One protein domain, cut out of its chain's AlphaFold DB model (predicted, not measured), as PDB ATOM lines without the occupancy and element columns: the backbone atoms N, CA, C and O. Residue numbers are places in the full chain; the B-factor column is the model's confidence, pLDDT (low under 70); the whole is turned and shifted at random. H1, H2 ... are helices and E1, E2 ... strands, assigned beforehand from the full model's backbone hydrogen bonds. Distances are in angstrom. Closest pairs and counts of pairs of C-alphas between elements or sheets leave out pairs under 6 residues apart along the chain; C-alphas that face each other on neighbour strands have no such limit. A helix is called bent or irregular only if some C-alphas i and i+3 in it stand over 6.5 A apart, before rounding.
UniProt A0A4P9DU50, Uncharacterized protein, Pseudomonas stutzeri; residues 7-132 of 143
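Overview. This is residues 7 to 132 of the 143 residues of an uncharacterized protein of Pseudomonas stutzeri (UniProt A0A4P9DU50). A six-stranded sheet curls like part of a barrel into a folded sheet, one sheet bent back into two facing leaves: E2, E3 and E6 face E1 and E4, with E5 as hinge. H1 and H2 pack side by side on the E5, E1 and E4 part, and H3 packs on H2. The 126 printed residues include E1 H1 E2 E3 E4 H2 E5 E6 H3 along the chain, mixed helices and strands, with under half of the residues in them. The antiparallel sheet runs E2 E3 E6 E5 E1 E4; the whole is compact, radius of gyration of the C-alphas 13.8 A, spanning 37 by 32 by 27 A.

Arrangement. E1, residues 7 to 11, has antiparallel neighbours E4, residues 75 to 79, and E5, residues 103 to 109; within hydrogen-bond range are N 9 and O 77, 2.8 A, and N 10 and O 105, 2.8 A. E6, residues 121 to 123, forms a hairpin with E5, N 108 and O 122 at 2.8 A. E3, residues 52 to 55, pairs with E6, N 53 and O 121 at 2.9 A, and forms a hairpin with E2, residues 45 to 47, N 46 and O 54 at 2.9 A. H2, residues 88 to 98, is over E5 and E1, height over the sheet 10.2 A; E4, H2 and E5 make a split strand-helix-strand unit, E1 between its strands, with a right-handed crossover. H1, residues 14 to 25, touches H2, C-alphas of Ile 21 and Val 93 closest at 6.2 A, opposite ways at a shallow tilt of 34.9 degrees, only just short of steep. H3, residues 129 to 132, touches H2, C-alphas of Leu 130 and Ser 91 closest at 4.7 A. Every O i to N i+4 pair is within hydrogen-bond range in H1 and H2; H3 is too short for one.

Along the chain. E1 begins at C-alpha 7 (191.109, 204.731, 257.027) and H3 ends at C-alpha 132 (179.269, 213.926, 264.779). First to last C-alpha, E5 is 17.2 A long, H1 16.5 A and H2 15.2 A.

Size, cuts and confidence. The C-alphas of Gly 26 and Trp 59, the two farthest apart, are 37.0 A apart. The printed part has no cut; the links H1 to E2, E3 to E4 and E5 to E6 are long. The pLDDT is under 70 at residues 61, 66 to 74 and 110 to 119.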
ATOM      1  N   PHE A   7     190.725 204.779 255.621       91.69
ATOM      2  CA  PHE A   7     191.109 204.731 257.027       91.69
ATOM      3  C   PHE A   7     192.531 204.212 257.186       91.69
ATOM      4  O   PHE A   7     192.943 203.244 256.542       91.69
ATOM      5  N   TYR A   8     193.252 204.839 258.107       92.25
ATOM      6  CA  TYR A   8     194.534 204.390 258.614       92.25
ATOM      7  C   TYR A   8     194.376 204.097 260.097       92.25
ATOM      8  O   TYR A   8     193.893 204.932 260.857       92.25
ATOM      9  N   VAL A   9     194.784 202.910 260.519       93.44
ATOM     10  CA  VAL A   9     194.561 202.423 261.877       93.44
ATOM     11  C   VAL A   9     195.886 202.052 262.504       93.44
ATOM     12  O   VAL A   9     196.629 201.238 261.960       93.44
ATOM     13  N   LYS A  10     196.177 202.616 263.674       92.19
ATOM     14  CA  LYS A  10     197.317 202.225 264.493       92.19
ATOM     15  C   LYS A  10     196.877 201.203 265.531       92.19
ATOM     16  O   LYS A  10     196.073 201.515 266.404       92.19
ATOM     17  N   THR A  11     197.395 199.982 265.452       92.06
ATOM     18  CA  THR A  11     197.020 198.901 266.376       92.06
ATOM     19  C   THR A  11     198.132 197.860 266.528       92.06
ATOM     20  O   THR A  11     198.993 197.694 265.660       92.06
ATOM     21  N   ASN A  12     198.130 197.139 267.649       91.88
ATOM     22  CA  ASN A  12     198.921 195.921 267.858       91.88
ATOM     23  C   ASN A  12     198.096 194.631 267.651       91.88
ATOM     24  O   ASN A  12     198.645 193.533 267.730       91.88
ATOM     25  N   ALA A  13     196.798 194.765 267.382       92.88
ATOM     26  CA  ALA A  13     195.822 193.685 267.312       92.88
ATOM     27  C   ALA A  13     195.033 193.727 265.984       92.88
ATOM     28  O   ALA A  13     193.799 193.749 266.005       92.88
ATOM     29  N   PRO A  14     195.708 193.730 264.812       92.19
ATOM     30  CA  PRO A  14     195.060 193.970 263.519       92.19
ATOM     31  C   PRO A  14     193.920 192.988 263.243       92.19
ATOM     32  O   PRO A  14     192.864 193.396 262.784       92.19
ATOM     33  N   ARG A  15     194.064 191.711 263.620       92.19
ATOM     34  CA  ARG A  15     193.014 190.700 263.415       92.19
ATOM     35  C   ARG A  15     191.746 190.969 264.216       92.19
ATOM     36  O   ARG A  15     190.649 190.778 263.701       92.19
ATOM     37  N   GLN A  16     191.873 191.411 265.464       95.44
ATOM     38  CA  GLN A  16     190.706 191.777 266.265       95.44
ATOM     39  C   GLN A  16     190.060 193.070 265.758       95.44
ATOM     40  O   GLN A  16     188.840 193.200 265.805       95.44
ATOM     41  N   VAL A  17     190.857 194.005 265.235       96.12
ATOM     42  CA  VAL A  17     190.326 195.225 264.621       96.12
ATOM     43  C   VAL A  17     189.603 194.929 263.303       96.12
ATOM     44  O   VAL A  17     188.519 195.457 263.088       96.12
ATOM     45  N   GLU A  18     190.114 194.030 262.456       95.56
ATOM     46  CA  GLU A  18     189.399 193.555 261.260       95.56
ATOM     47  C   GLU A  18     188.019 192.986 261.623       95.56
ATOM     48  O   GLU A  18     187.012 193.342 261.016       95.56
ATOM     49  N   GLN A  19     187.960 192.142 262.658       96.06
ATOM     50  CA  GLN A  19     186.703 191.568 263.145       96.06
ATOM     51  C   GLN A  19     185.737 192.635 263.667       96.06
ATOM     52  O   GLN A  19     184.537 192.534 263.422       96.06
ATOM     53  N   LEU A  20     186.253 193.656 264.360       97.19
ATOM     54  CA  LEU A  20     185.464 194.800 264.803       97.19
ATOM     55  C   LEU A  20     184.859 195.544 263.607       97.19
ATOM     56  O   LEU A  20     183.658 195.788 263.603       97.19
ATOM     57  N   ILE A  21     185.658 195.855 262.583       96.00
ATOM     58  CA  ILE A  21     185.198 196.565 261.379       96.00
ATOM     59  C   ILE A  21     184.103 195.763 260.664       96.00
ATOM     60  O   ILE A  21     183.033 196.299 260.381       96.00
ATOM     61  N   VAL A  22     184.331 194.467 260.427       96.06
ATOM     62  CA  VAL A  22     183.351 193.578 259.778       96.06
ATOM     63  C   VAL A  22     182.055 193.494 260.587       96.06
ATOM     64  O   VAL A  22     180.966 193.545 260.017       96.06
ATOM     65  N   ALA A  23     182.146 193.391 261.917       96.12
ATOM     66  CA  ALA A  23     180.972 193.362 262.784       96.12
ATOM     67  C   ALA A  23     180.188 194.683 262.735       96.12
ATOM     68  O   ALA A  23     178.961 194.650 262.652       96.12
ATOM     69  N   THR A  24     180.885 195.823 262.732       95.19
ATOM     70  CA  THR A  24     180.284 197.160 262.608       95.19
ATOM     71  C   THR A  24     179.532 197.324 261.290       95.19
ATOM     72  O   THR A  24     178.430 197.862 261.278       95.19
ATOM     73  N   LEU A  25     180.088 196.810 260.192       93.50
ATOM     74  CA  LEU A  25     179.485 196.879 258.857       93.50
ATOM     75  C   LEU A  25     178.415 195.803 258.603       93.50
ATOM     76  O   LEU A  25     177.744 195.828 257.573       93.50
ATOM     77  N   GLY A  26     178.257 194.833 259.511       93.50
ATOM     78  CA  GLY A  26     177.368 193.684 259.317       93.50
ATOM     79  C   GLY A  26     177.834 192.704 258.231       93.50
ATOM     80  O   GLY A  26     177.031 191.900 257.753       93.50
ATOM     81  N   GLY A  27     179.107 192.760 257.831       93.19
ATOM     82  CA  GLY A  27     179.691 191.963 256.754       93.19
ATOM     83  C   GLY A  27     180.956 192.599 256.169       93.19
ATOM     84  O   GLY A  27     181.390 193.665 256.598       93.19
ATOM     85  N   ASP A  28     181.550 191.938 255.180       92.44
ATOM     86  CA  ASP A  28     182.802 192.335 254.519       92.44
ATOM     87  C   ASP A  28     182.601 192.902 253.103       92.44
ATOM     88  O   ASP A  28     183.569 193.236 252.431       92.44
ATOM     89  N   ALA A  29     181.351 193.076 252.660       91.25
ATOM     90  CA  ALA A  29     181.011 193.499 251.296       91.25
ATOM     91  C   ALA A  29     181.593 194.865 250.877       91.25
ATOM     92  O   ALA A  29     181.630 195.177 249.689       91.25
ATOM     93  N   TRP A  30     182.023 195.676 251.846       89.94
ATOM     94  CA  TRP A  30     182.609 197.001 251.638       89.94
ATOM     95  C   TRP A  30     184.140 197.011 251.691       89.94
ATOM     96  O   TRP A  30     184.747 198.056 251.460       89.94
ATOM     97  N   LEU A  31     184.757 195.885 252.047       91.56
ATOM     98  CA  LEU A  31     186.182 195.771 252.318       91.56
ATOM     99  C   LEU A  31     186.879 195.041 251.174       91.56
ATOM    100  O   LEU A  31     186.333 194.102 250.596       91.56
ATOM    101  N   GLU A  32     188.112 195.439 250.877       89.25
ATOM    102  CA  GLU A  32     188.900 194.824 249.811       89.25
ATOM    103  C   GLU A  32     190.060 194.019 250.422       89.25
ATOM    104  O   GLU A  32     191.054 194.595 250.879       89.25
ATOM    105  N   PRO A  33     189.948 192.678 250.489       90.56
ATOM    106  CA  PRO A  33     190.995 191.853 251.067       90.56
ATOM    107  C   PRO A  33     192.217 191.767 250.145       90.56
ATOM    108  O   PRO A  33     192.095 191.788 248.920       90.56
ATOM    109  N   ASN A  34     193.402 191.587 250.730       85.94
ATOM    110  CA  ASN A  34     194.590 191.178 249.978       85.94
ATOM    111  C   ASN A  34     194.519 189.692 249.565       85.94
ATOM    112  O   ASN A  34     193.608 188.955 249.947       85.94
ATOM    113  N   ASP A  35     195.550 189.208 248.864       86.00
ATOM    114  CA  ASP A  35     195.679 187.804 248.432       86.00
ATOM    115  C   ASP A  35     195.642 186.773 249.581       86.00
ATOM    116  O   ASP A  35     195.459 185.576 249.350       86.00
ATOM    117  N   LYS A  36     195.836 187.212 250.830       85.81
ATOM    118  CA  LYS A  36     195.780 186.383 252.042       85.81
ATOM    119  C   LYS A  36     194.437 186.482 252.776       85.81
ATOM    120  O   LYS A  36     194.286 185.851 253.824       85.81
ATOM    121  N   GLY A  37     193.475 187.248 252.260       87.31
ATOM    122  CA  GLY A  37     192.182 187.470 252.908       87.31
ATOM    123  C   GLY A  37     192.232 188.463 254.076       87.31
ATOM    124  O   GLY A  37     191.385 188.395 254.960       87.31
ATOM    125  N   GLU A  38     193.248 189.324 254.140       90.31
ATOM    126  CA  GLU A  38     193.417 190.339 255.191       90.31
ATOM    127  C   GLU A  38     192.908 191.692 254.688       90.31
ATOM    128  O   GLU A  38     193.171 192.066 253.544       90.31
ATOM    129  N   PHE A  39     192.205 192.430 255.543       92.44
ATOM    130  CA  PHE A  39     191.635 193.739 255.216       92.44
ATOM    131  C   PHE A  39     192.525 194.889 255.691       92.44
ATOM    132  O   PHE A  39     192.504 195.958 255.097       92.44
ATOM    133  N   LEU A  40     193.324 194.687 256.743       91.50
ATOM    134  CA  LEU A  40     194.264 195.693 257.234       91.50
ATOM    135  C   LEU A  40     195.661 195.443 256.674       91.50
ATOM    136  O   LEU A  40     196.331 194.471 257.025       91.50
ATOM    137  N   HIS A  41     196.111 196.336 255.798       89.81
ATOM    138  CA  HIS A  41     197.371 196.194 255.072       89.81
ATOM    139  C   HIS A  41     198.451 197.035 255.758       89.81
ATOM    140  O   HIS A  41     198.250 198.239 255.918       89.81
ATOM    141  N   PRO A  42     199.579 196.451 256.202       88.88
ATOM    142  CA  PRO A  42     200.649 197.212 256.840       88.88
ATOM    143  C   PRO A  42     201.142 198.353 255.947       88.88
ATOM    144  O   PRO A  42     201.409 198.153 254.765       88.88
ATOM    145  N   VAL A  43     201.307 199.546 256.514       86.00
ATOM    146  CA  VAL A  43     201.739 200.724 255.754       86.00
ATOM    147  C   VAL A  43     202.775 201.526 256.533       86.00
ATOM    148  O   VAL A  43     202.679 201.688 257.754       86.00
ATOM    149  N   SER A  44     203.785 202.026 255.824       82.12
ATOM    150  CA  SER A  44     204.720 203.013 256.363       82.12
ATOM    151  C   SER A  44     204.109 204.403 256.285       82.12
ATOM    152  O   SER A  44     203.600 204.805 255.242       82.12
ATOM    153  N   LEU A  45     204.180 205.159 257.377       78.81
ATOM    154  CA  LEU A  45     203.728 206.543 257.398       78.81
ATOM    155  C   LEU A  45     204.509 207.379 258.402       78.81
ATOM    156  O   LEU A  45     204.985 206.864 259.417       78.81
ATOM    157  N   ASP A  46     204.596 208.668 258.107       74.81
ATOM    158  CA  ASP A  46     205.224 209.670 258.951       74.81
ATOM    159  C   ASP A  46     204.145 210.472 259.685       74.81
ATOM    160  O   ASP A  46     203.146 210.888 259.103       74.81
ATOM    161  N   MET A  47     204.326 210.683 260.988       74.75
ATOM    162  CA  MET A  47     203.483 211.611 261.748       74.75
ATOM    163  C   MET A  47     203.910 213.046 261.440       74.75
ATOM    164  O   MET A  47     205.045 213.433 261.726       74.75
ATOM    165  N   GLU A  48     202.986 213.855 260.934       75.19
ATOM    166  CA  GLU A  48     203.169 215.293 260.743       75.19
ATOM    167  C   GLU A  48     202.537 216.042 261.921       75.19
ATOM    168  O   GLU A  48     201.421 216.552 261.871       75.19
ATOM    169  N   GLY A  49     203.256 216.083 263.043       74.31
ATOM    170  CA  GLY A  49     202.744 216.681 264.277       74.31
ATOM    171  C   GLY A  49     201.812 215.737 265.043       74.31
ATOM    172  O   GLY A  49     202.128 214.563 265.210       74.31
ATOM    173  N   GLN A  50     200.717 216.273 265.595       76.56
ATOM    174  CA  GLN A  50     199.807 215.521 266.477       76.56
ATOM    175  C   GLN A  50     198.498 215.087 265.807       76.56
ATOM    176  O   GLN A  50     197.883 214.133 266.272       76.56
ATOM    177  N   CYS A  51     198.078 215.770 264.741       81.31
ATOM    178  CA  CYS A  51     196.740 215.616 264.156       81.31
ATOM    179  C   CYS A  51     196.767 215.108 262.710       81.31
ATOM    180  O   CYS A  51     195.724 215.018 262.069       81.31
ATOM    181  N   SER A  52     197.949 214.806 262.180       82.75
ATOM    182  CA  SER A  52     198.135 214.549 260.760       82.75
ATOM    183  C   SER A  52     199.175 213.463 260.542       82.75
ATOM    184  O   SER A  52     200.198 213.417 261.228       82.75
ATOM    185  N   ILE A  53     198.914 212.588 259.578       83.94
ATOM    186  CA  ILE A  53     199.849 211.558 259.136       83.94
ATOM    187  C   ILE A  53     200.005 211.621 257.620       83.94
ATOM    188  O   ILE A  53     199.044 211.860 256.890       83.94
ATOM    189  N   ARG A  54     201.220 211.368 257.145       83.25
ATOM    190  CA  ARG A  54     201.550 211.290 255.727       83.25
ATOM    191  C   ARG A  54     201.919 209.846 255.382       83.25
ATOM    192  O   ARG A  54     202.972 209.372 255.815       83.25
ATOM    193  N   PRO A  55     201.070 209.122 254.637       77.25
ATOM    194  CA  PRO A  55     201.412 207.798 254.135       77.25
ATOM    195  C   PRO A  55     202.626 207.870 253.206       77.25
ATOM    196  O   PRO A  55     202.677 208.716 252.310       77.25
ATOM    197  N   ALA A  56     203.599 206.982 253.403       78.44
ATOM    198  CA  ALA A  56     204.740 206.873 252.508       78.44
ATOM    199  C   ALA A  56     204.275 206.301 251.164       78.44
ATOM    200  O   ALA A  56     203.560 205.295 251.125       78.44
ATOM    201  N   ARG A  57     204.695 206.933 250.066       75.31
ATOM    202  CA  ARG A  57     204.368 206.514 248.700       75.31
ATOM    203  C   ARG A  57     205.635 206.253 247.886       75.31
ATOM    204  O   ARG A  57     206.671 206.877 248.123       75.31
ATOM    205  N   ASP A  58     205.567 205.296 246.965       75.75
ATOM    206  CA  ASP A  58     206.624 205.056 245.987       75.75
ATOM    207  C   ASP A  58     206.618 206.136 244.889       75.75
ATOM    208  O   ASP A  58     205.779 207.034 244.862       75.75
ATOM    209  N   TRP A  59     207.572 206.065 243.961       72.62
ATOM    210  CA  TRP A  59     207.719 207.040 242.873       72.62
ATOM    211  C   TRP A  59     206.556 207.042 241.860       72.62
ATOM    212  O   TRP A  59     206.541 207.891 240.970       72.62
ATOM    213  N   VAL A  60     205.619 206.094 241.967       73.12
ATOM    214  CA  VAL A  60     204.395 205.979 241.155       73.12
ATOM    215  C   VAL A  60     203.145 206.298 241.993       73.12
ATOM    216  O   VAL A  60     202.031 206.153 241.503       73.12
ATOM    217  N   GLY A  61     203.307 206.709 243.254       68.88
ATOM    218  CA  GLY A  61     202.204 207.075 244.141       68.88
ATOM    219  C   GLY A  61     201.558 205.910 244.901       68.88
ATOM    220  O   GLY A  61     200.595 206.138 245.633       68.88
ATOM    221  N   ASN A  62     202.067 204.675 244.795       74.50
ATOM    222  CA  ASN A  62     201.517 203.550 245.561       74.50
ATOM    223  C   ASN A  62     201.959 203.618 247.022       74.50
ATOM    224  O   ASN A  62     203.102 203.975 247.302       74.50
ATOM    225  N   LEU A  63     201.092 203.201 247.948       76.62
ATOM    226  CA  LEU A  63     201.457 203.083 249.359       76.62
ATOM    227  C   LEU A  63     202.631 202.118 249.540       76.62
ATOM    228  O   LEU A  63     202.616 200.988 249.050       76.62
ATOM    229  N   VAL A  64     203.645 202.568 250.275       76.19
ATOM    230  CA  VAL A  64     204.788 201.737 250.643       76.19
ATOM    231  C   VAL A  64     204.358 200.801 251.767       76.19
ATOM    232  O   VAL A  64     203.983 201.245 252.857       76.19
ATOM    233  N   ASP A  65     204.438 199.499 251.493       75.88
ATOM    234  CA  ASP A  65     204.215 198.454 252.491       75.88
ATOM    235  C   ASP A  65     205.180 198.663 253.667       75.88
ATOM    236  O   ASP A  65     206.399 198.756 253.491       75.88
ATOM    237  N   GLY A  66     204.621 198.739 254.878       64.81
ATOM    238  CA  GLY A  66     205.396 198.911 256.111       64.81
ATOM    239  C   GLY A  66     206.290 197.716 256.453       64.81
ATOM    240  O   GLY A  66     207.130 197.798 257.357       64.81
ATOM    241  N   GLY A  67     206.118 196.605 255.737       60.69
ATOM    242  CA  GLY A  67     206.825 195.360 255.946       60.69
ATOM    243  C   GLY A  67     206.468 194.690 257.274       60.69
ATOM    244  O   GLY A  67     205.815 195.234 258.170       60.69
ATOM    245  N   VAL A  68     206.947 193.458 257.437       51.69
ATOM    246  CA  VAL A  68     206.851 192.725 258.704       51.69
ATOM    247  C   VAL A  68     208.052 193.104 259.574       51.69
ATOM    248  O   VAL A  68     209.033 192.375 259.649       51.69
ATOM    249  N   CYS A  69     208.018 194.273 260.211       45.78
ATOM    250  CA  CYS A  69     209.034 194.614 261.209       45.78
ATOM    251  C   CYS A  69     208.681 193.950 262.542       45.78
ATOM    252  O   CYS A  69     207.853 194.487 263.270       45.78
ATOM    253  N   ASP A  70     209.277 192.800 262.867       42.25
ATOM    254  CA  ASP A  70     209.102 192.087 264.143       42.25
ATOM    255  C   ASP A  70     209.494 192.956 265.352       42.25
ATOM    256  O   ASP A  70     210.618 192.940 265.850       42.25
ATOM    257  N   GLY A  71     208.537 193.744 265.831       48.06
ATOM    258  CA  GLY A  71     208.646 194.562 267.028       48.06
ATOM    259  C   GLY A  71     207.303 194.648 267.763       48.06
ATOM    260  O   GLY A  71     206.252 194.550 267.121       48.06
ATOM    261  N   PRO A  72     207.323 194.837 269.097       48.66
ATOM    262  CA  PRO A  72     206.133 194.869 269.955       48.66
ATOM    263  C   PRO A  72     205.336 196.183 269.872       48.66
ATOM    264  O   PRO A  72     204.398 196.385 270.639       48.66
ATOM    265  N   SER A  73     205.718 197.105 268.988       62.84
ATOM    266  CA  SER A  73     205.072 198.409 268.849       62.84
ATOM    267  C   SER A  73     203.870 198.330 267.910       62.84
ATOM    268  O   SER A  73     203.940 197.680 266.867       62.84
ATOM    269  N   ALA A  74     202.781 199.014 268.276       68.12
ATOM    270  CA  ALA A  74     201.619 199.171 267.411       68.12
ATOM    271  C   ALA A  74     202.019 199.776 266.062       68.12
ATOM    272  O   ALA A  74     202.824 200.712 265.998       68.12
ATOM    273  N   ARG A  75     201.454 199.213 264.995       85.94
ATOM    274  CA  ARG A  75     201.784 199.544 263.607       85.94
ATOM    275  C   ARG A  75     200.601 200.211 262.945       85.94
ATOM    276  O   ARG A  75     199.467 200.025 263.381       85.94
ATOM    277  N   TRP A  76     200.893 200.967 261.902       89.44
ATOM    278  CA  TRP A  76     199.872 201.541 261.054       89.44
ATOM    279  C   TRP A  76     199.457 200.555 259.971       89.44
ATOM    280  O   TRP A  76     200.286 199.856 259.384       89.44
ATOM    281  N   TYR A  77     198.159 200.527 259.725       91.00
ATOM    282  CA  TYR A  77     197.525 199.722 258.702       91.00
ATOM    283  C   TYR A  77     196.610 200.609 257.879       91.00
ATOM    284  O   TYR A  77     195.904 201.450 258.427       91.00
ATOM    285  N   TYR A  78     196.615 200.400 256.576       90.88
ATOM    286  CA  TYR A  78     195.649 200.960 255.654       90.88
ATOM    287  C   TYR A  78     194.462 199.999 255.523       90.88
ATOM    288  O   TYR A  78     194.664 198.786 255.450       90.88
ATOM    289  N   LEU A  79     193.241 200.536 255.513       91.69
ATOM    290  CA  LEU A  79     192.015 199.795 255.225       91.69
ATOM    291  C   LEU A  79     191.535 200.163 253.812       91.69
ATOM    292  O   LEU A  79     190.904 201.214 253.646       91.69
ATOM    293  N   PRO A  80     191.805 199.328 252.796       87.31
ATOM    294  CA  PRO A  80     191.214 199.501 251.484       87.31
ATOM    295  C   PRO A  80     189.727 199.136 251.558       87.31
ATOM    296  O   PRO A  80     189.338 198.067 252.045       87.31
ATOM    297  N   SER A  81     188.883 200.070 251.135       87.94
ATOM    298  CA  SER A  81     187.437 199.919 251.201       87.94
ATOM    299  C   SER A  81     186.758 200.714 250.095       87.94
ATOM    300  O   SER A  81     187.260 201.748 249.650       87.94
ATOM    301  N   ILE A  82     185.567 200.259 249.719       89.56
ATOM    302  CA  ILE A  82     184.663 200.956 248.799       89.56
ATOM    303  C   ILE A  82     183.569 201.729 249.552       89.56
ATOM    304  O   ILE A  82     182.509 202.019 248.995       89.56
ATOM    305  N   ILE A  83     183.800 202.039 250.832       88.81
ATOM    306  CA  ILE A  83     182.883 202.827 251.659       88.81
ATOM    307  C   ILE A  83     182.813 204.242 251.086       88.81
ATOM    308  O   ILE A  83     183.844 204.879 250.881       88.81
ATOM    309  N   GLU A  84     181.613 204.747 250.812       87.50
ATOM    310  CA  GLU A  84     181.446 206.087 250.247       87.50
ATOM    311  C   GLU A  84     181.900 207.178 251.231       87.50
ATOM    312  O   GLU A  84     181.683 207.095 252.442       87.50
ATOM    313  N   PHE A  85     182.532 208.228 250.703       85.00
ATOM    314  CA  PHE A  85     182.984 209.362 251.508       85.00
ATOM    315  C   PHE A  85     181.827 210.013 252.285       85.00
ATOM    316  O   PHE A  85     180.799 210.371 251.708       85.00
ATOM    317  N   GLY A  86     182.014 210.191 253.598       83.06
ATOM    318  CA  GLY A  86     181.018 210.809 254.478       83.06
ATOM    319  C   GLY A  86     179.723 210.004 254.656       83.06
ATOM    320  O   GLY A  86     178.722 210.563 255.111       83.06
ATOM    321  N   SER A  87     179.710 208.715 254.293       89.19
ATOM    322  CA  SER A  87     178.535 207.860 254.464       89.19
ATOM    323  C   SER A  87     178.264 207.509 255.935       89.19
ATOM    324  O   SER A  87     179.078 207.745 256.840       89.19
ATOM    325  N   ALA A  88     177.094 206.919 256.190       91.00
ATOM    326  CA  ALA A  88     176.752 206.419 257.518       91.00
ATOM    327  C   ALA A  88     177.700 205.286 257.942       91.00
ATOM    328  O   ALA A  88     178.138 205.250 259.087       91.00
ATOM    329  N   GLU A  89     178.070 204.415 257.006       92.56
ATOM    330  CA  GLU A  89     179.019 203.320 257.201       92.56
ATOM    331  C   GLU A  89     180.414 203.856 257.544       92.56
ATOM    332  O   GLU A  89     181.029 203.385 258.499       92.56
ATOM    333  N   ALA A  90     180.887 204.892 256.837       91.38
ATOM    334  CA  ALA A  90     182.141 205.576 257.166       91.38
ATOM    335  C   ALA A  90     182.131 206.104 258.607       91.38
ATOM    336  O   ALA A  90     183.076 205.892 259.366       91.38
ATOM    337  N   SER A  91     181.033 206.745 259.003       92.62
ATOM    338  CA  SER A  91     180.868 207.326 260.340       92.62
ATOM    339  C   SER A  91     180.808 206.246 261.427       92.62
ATOM    340  O   SER A  91     181.436 206.373 262.477       92.62
ATOM    341  N   GLN A  92     180.117 205.134 261.160       93.44
ATOM    342  CA  GLN A  92     180.048 203.984 262.062       93.44
ATOM    343  C   GLN A  92     181.412 203.317 262.251       93.44
ATOM    344  O   GLN A  92     181.782 203.004 263.382       93.44
ATOM    345  N   VAL A  93     182.169 203.120 261.168       94.62
ATOM    346  CA  VAL A  93     183.528 202.566 261.233       94.62
ATOM    347  C   VAL A  93     184.454 203.508 261.998       94.62
ATOM    348  O   VAL A  93     185.155 203.054 262.899       94.62
ATOM    349  N   ALA A  94     184.416 204.810 261.703       94.19
ATOM    350  CA  ALA A  94     185.202 205.818 262.409       94.19
ATOM    351  C   ALA A  94     184.935 205.800 263.919       94.19
ATOM    352  O   ALA A  94     185.877 205.718 264.705       94.19
ATOM    353  N   LEU A  95     183.660 205.809 264.319       94.69
ATOM    354  CA  LEU A  95     183.258 205.770 265.722       94.69
ATOM    355  C   LEU A  95     183.691 204.467 266.402       94.69
ATOM    356  O   LEU A  95     184.277 204.498 267.481       94.69
ATOM    357  N   ALA A  96     183.462 203.320 265.755       95.44
ATOM    358  CA  ALA A  96     183.850 202.022 266.300       95.44
ATOM    359  C   ALA A  96     185.367 201.908 266.500       95.44
ATOM    360  O   ALA A  96     185.811 201.331 267.490       95.44
ATOM    361  N   LEU A  97     186.163 202.446 265.573       96.00
ATOM    362  CA  LEU A  97     187.618 202.471 265.688       96.00
ATOM    363  C   LEU A  97     188.085 203.447 266.770       96.00
ATOM    364  O   LEU A  97     188.955 203.083 267.553       96.00
ATOM    365  N   TYR A  98     187.498 204.643 266.838       95.00
ATOM    366  CA  TYR A  98     187.844 205.672 267.819       95.00
ATOM    367  C   TYR A  98     187.567 205.231 269.268       95.00
ATOM    368  O   TYR A  98     188.405 205.432 270.144       95.00
ATOM    369  N   ASP A  99     186.433 204.569 269.519       94.75
ATOM    370  CA  ASP A  99     186.046 204.108 270.863       94.75
ATOM    371  C   ASP A  99     186.722 202.784 271.282       94.75
ATOM    372  O   ASP A  99     186.576 202.325 272.422       94.75
ATOM    373  N   SER A 100     187.446 202.124 270.375       95.31
ATOM    374  CA  SER A 100     187.995 200.793 270.624       95.31
ATOM    375  C   SER A 100     189.301 200.839 271.421       95.31
ATOM    376  O   SER A 100     190.273 201.443 270.973       95.31
ATOM    377  N   PRO A 101     189.432 200.072 272.524       94.00
ATOM    378  CA  PRO A 101     190.695 199.959 273.260       94.00
ATOM    379  C   PRO A 101     191.781 199.184 272.493       94.00
ATOM    380  O   PRO A 101     192.900 199.049 272.981       94.00
ATOM    381  N   LEU A 102     191.446 198.605 271.335       93.38
ATOM    382  CA  LEU A 102     192.387 197.898 270.463       93.38
ATOM    383  C   LEU A 102     193.090 198.841 269.479       93.38
ATOM    384  O   LEU A 102     194.033 198.424 268.804       93.38
ATOM    385  N   VAL A 103     192.599 200.070 269.350       93.75
ATOM    386  CA  VAL A 103     193.078 201.068 268.400       93.75
ATOM    387  C   VAL A 103     193.757 202.176 269.192       93.75
ATOM    388  O   VAL A 103     193.151 202.795 270.058       93.75
ATOM    389  N   ASP A 104     195.029 202.423 268.895       91.50
ATOM    390  CA  ASP A 104     195.770 203.515 269.526       91.50
ATOM    391  C   ASP A 104     195.383 204.856 268.902       91.50
ATOM    392  O   ASP A 104     195.248 205.860 269.595       91.50
ATOM    393  N   LEU A 105     195.273 204.872 267.571       91.69
ATOM    394  CA  LEU A 105     194.921 206.031 266.761       91.69
ATOM    395  C   LEU A 105     194.220 205.559 265.492       91.69
ATOM    396  O   LEU A 105     194.572 204.524 264.922       91.69
ATOM    397  N   VAL A 106     193.289 206.367 265.007       93.38
ATOM    398  CA  VAL A 106     192.695 206.216 263.684       93.38
ATOM    399  C   VAL A 106     192.770 207.557 262.974       93.38
ATOM    400  O   VAL A 106     192.616 208.609 263.589       93.38
ATOM    401  N   ALA A 107     193.072 207.518 261.688       91.69
ATOM    402  CA  ALA A 107     193.095 208.677 260.819       91.69
ATOM    403  C   ALA A 107     192.316 208.374 259.546       91.69
ATOM    404  O   ALA A 107     192.169 207.214 259.154       91.69
ATOM    405  N   GLU A 108     191.834 209.421 258.902       89.62
ATOM    406  CA  GLU A 108     191.068 209.333 257.673       89.62
ATOM    407  C   GLU A 108     191.643 210.245 256.598       89.62
ATOM    408  O   GLU A 108     192.253 211.273 256.894       89.62
ATOM    409  N   ASP A 109     191.477 209.829 255.352       83.25
ATOM    410  CA  ASP A 109     191.829 210.630 254.188       83.25
ATOM    411  C   ASP A 109     190.690 210.589 253.166       83.25
ATOM    412  O   ASP A 109     190.038 209.554 252.961       83.25
ATOM    413  N   ASN A 110     190.502 211.717 252.487       66.88
ATOM    414  CA  ASN A 110     189.546 211.906 251.417       66.88
ATOM    415  C   ASN A 110     190.276 212.337 250.142       66.88
ATOM    416  O   ASN A 110     190.291 213.505 249.765       66.88
ATOM    417  N   GLU A 111     190.861 211.392 249.408       57.09
ATOM    418  CA  GLU A 111     191.458 211.703 248.104       57.09
ATOM    419  C   GLU A 111     190.376 212.112 247.074       57.09
ATOM    420  O   GLU A 111     189.955 211.334 246.223       57.09
ATOM    421  N   VAL A 112     189.906 213.363 247.141       44.53
ATOM    422  CA  VAL A 112     189.043 214.019 246.144       44.53
ATOM    423  C   VAL A 112     189.876 214.607 244.998       44.53
ATOM    424  O   VAL A 112     189.346 214.897 243.928       44.53
ATOM    425  N   SER A 113     191.192 214.739 245.146       40.34
ATOM    426  CA  SER A 113     192.053 215.216 244.065       40.34
ATOM    427  C   SER A 113     193.464 214.675 244.219       40.34
ATOM    428  O   SER A 113     194.228 215.168 245.046       40.34
ATOM    429  N   GLY A 114     193.815 213.693 243.391       38.41
ATOM    430  CA  GLY A 114     195.204 213.334 243.136       38.41
ATOM    431  C   GLY A 114     195.958 214.534 242.567       38.41
ATOM    432  O   GLY A 114     195.969 214.757 241.363       38.41
ATOM    433  N   ASN A 115     196.554 215.323 243.452       41.38
ATOM    434  CA  ASN A 115     197.924 215.760 243.262       41.38
ATOM    435  C   ASN A 115     198.733 214.929 244.256       41.38
ATOM    436  O   ASN A 115     198.601 215.084 245.467       41.38
ATOM    437  N   GLU A 116     199.483 213.983 243.707       49.47
ATOM    438  CA  GLU A 116     200.020 212.788 244.364       49.47
ATOM    439  C   GLU A 116     201.112 213.068 245.421       49.47
ATOM    440  O   GLU A 116     201.588 212.134 246.061       49.47
ATOM    441  N   ASP A 117     201.451 214.335 245.682       50.25
ATOM    442  CA  ASP A 117     202.593 214.714 246.525       50.25
ATOM    443  C   ASP A 117     202.244 215.157 247.966       50.25
ATOM    444  O   ASP A 117     203.131 215.157 248.820       50.25
ATOM    445  N   ASP A 118     200.984 215.490 248.293       52.47
ATOM    446  CA  ASP A 118     200.645 216.169 249.569       52.47
ATOM    447  C   ASP A 118     199.362 215.688 250.280       52.47
ATOM    448  O   ASP A 118     198.850 216.368 251.170       52.47
ATOM    449  N   ALA A 119     198.819 214.519 249.931       63.75
ATOM    450  CA  ALA A 119     197.649 213.989 250.638       63.75
ATOM    451  C   ALA A 119     198.029 213.549 252.067       63.75
ATOM    452  O   ALA A 119     198.758 212.566 252.257       63.75
ATOM    453  N   VAL A 120     197.543 214.317 253.046       76.31
ATOM    454  CA  VAL A 120     197.725 214.132 254.488       76.31
ATOM    455  C   VAL A 120     196.426 213.582 255.067       76.31
ATOM    456  O   VAL A 120     195.377 214.208 254.932       76.31
ATOM    457  N   ALA A 121     196.504 212.445 255.756       85.38
ATOM    458  CA  ALA A 121     195.367 211.911 256.489       85.38
ATOM    459  C   ALA A 121     195.244 212.623 257.844       85.38
ATOM    460  O   ALA A 121     196.241 212.874 258.530       85.38
ATOM    461  N   THR A 122     194.019 212.939 258.240       88.94
ATOM    462  CA  THR A 122     193.712 213.636 259.490       88.94
ATOM    463  C   THR A 122     193.382 212.622 260.574       88.94
ATOM    464  O   THR A 122     192.571 211.724 260.367       88.94
ATOM    465  N   VAL A 123     194.026 212.737 261.735       90.44
ATOM    466  CA  VAL A 123     193.710 211.907 262.903       90.44
ATOM    467  C   VAL A 123     192.298 212.240 263.374       90.44
ATOM    468  O   VAL A 123     191.958 213.406 263.559       90.44
ATOM    469  N   ILE A 124     191.483 211.211 263.579       91.06
ATOM    470  CA  ILE A 124     190.134 211.352 264.113       91.06
ATOM    471  C   ILE A 124     190.255 211.604 265.615       91.06
ATOM    472  O   ILE A 124     190.653 210.723 266.380       91.06
ATOM    473  N   ASP A 125     189.923 212.820 266.024       89.31
ATOM    474  CA  ASP A 125     189.781 213.225 267.416       89.31
ATOM    475  C   ASP A 125     188.299 213.389 267.795       89.31
ATOM    476  O   ASP A 125     187.400 213.161 266.986       89.31
ATOM    477  N   SER A 126     188.034 213.797 269.039       88.75
ATOM    478  CA  SER A 126     186.674 213.981 269.558       88.75
ATOM    479  C   SER A 126     185.825 214.997 268.786       88.75
ATOM    480  O   SER A 126     184.599 214.968 268.898       88.75
ATOM    481  N   ASP A 127     186.447 215.902 268.030       87.31
ATOM    482  CA  ASP A 127     185.770 216.960 267.280       87.31
ATOM    483  C   ASP A 127     185.631 216.612 265.785       87.31
ATOM    484  O   ASP A 127     185.049 217.377 265.009       87.31
ATOM    485  N   HIS A 128     186.112 215.437 265.371       86.69
ATOM    486  CA  HIS A 128     186.120 215.011 263.981       86.69
ATOM    487  C   HIS A 128     184.702 214.796 263.425       86.69
ATOM    488  O   HIS A 128     183.864 214.133 264.039       86.69
ATOM    489  N   TYR A 129     184.422 215.305 262.219       86.19
ATOM    490  CA  TYR A 129     183.063 215.325 261.650       86.19
ATOM    491  C   TYR A 129     182.424 213.933 261.518       86.19
ATOM    492  O   TYR A 129     181.215 213.812 261.693       86.19
ATOM    493  N   LEU A 130     183.220 212.888 261.258       86.75
ATOM    494  CA  LEU A 130     182.745 211.497 261.195       86.75
ATOM    495  C   LEU A 130     182.145 211.003 262.521       86.75
ATOM    496  O   LEU A 130     181.283 210.131 262.497       86.75
ATOM    497  N   LEU A 131     182.556 211.560 263.666       88.69
ATOM    498  CA  LEU A 131     181.991 211.204 264.974       88.69
ATOM    499  C   LEU A 131     180.675 211.937 265.265       88.69
ATOM    500  O   LEU A 131     179.862 211.471 266.060       88.69
ATOM    501  N   HIS A 132     180.458 213.080 264.610       81.19
ATOM    502  CA  HIS A 132     179.269 213.926 264.779       81.19
ATOM    503  C   HIS A 132     178.244 213.751 263.659       81.19
ATOM    504  O   HIS A 132     177.150 214.323 263.724       81.19
TER     505      HIS A 132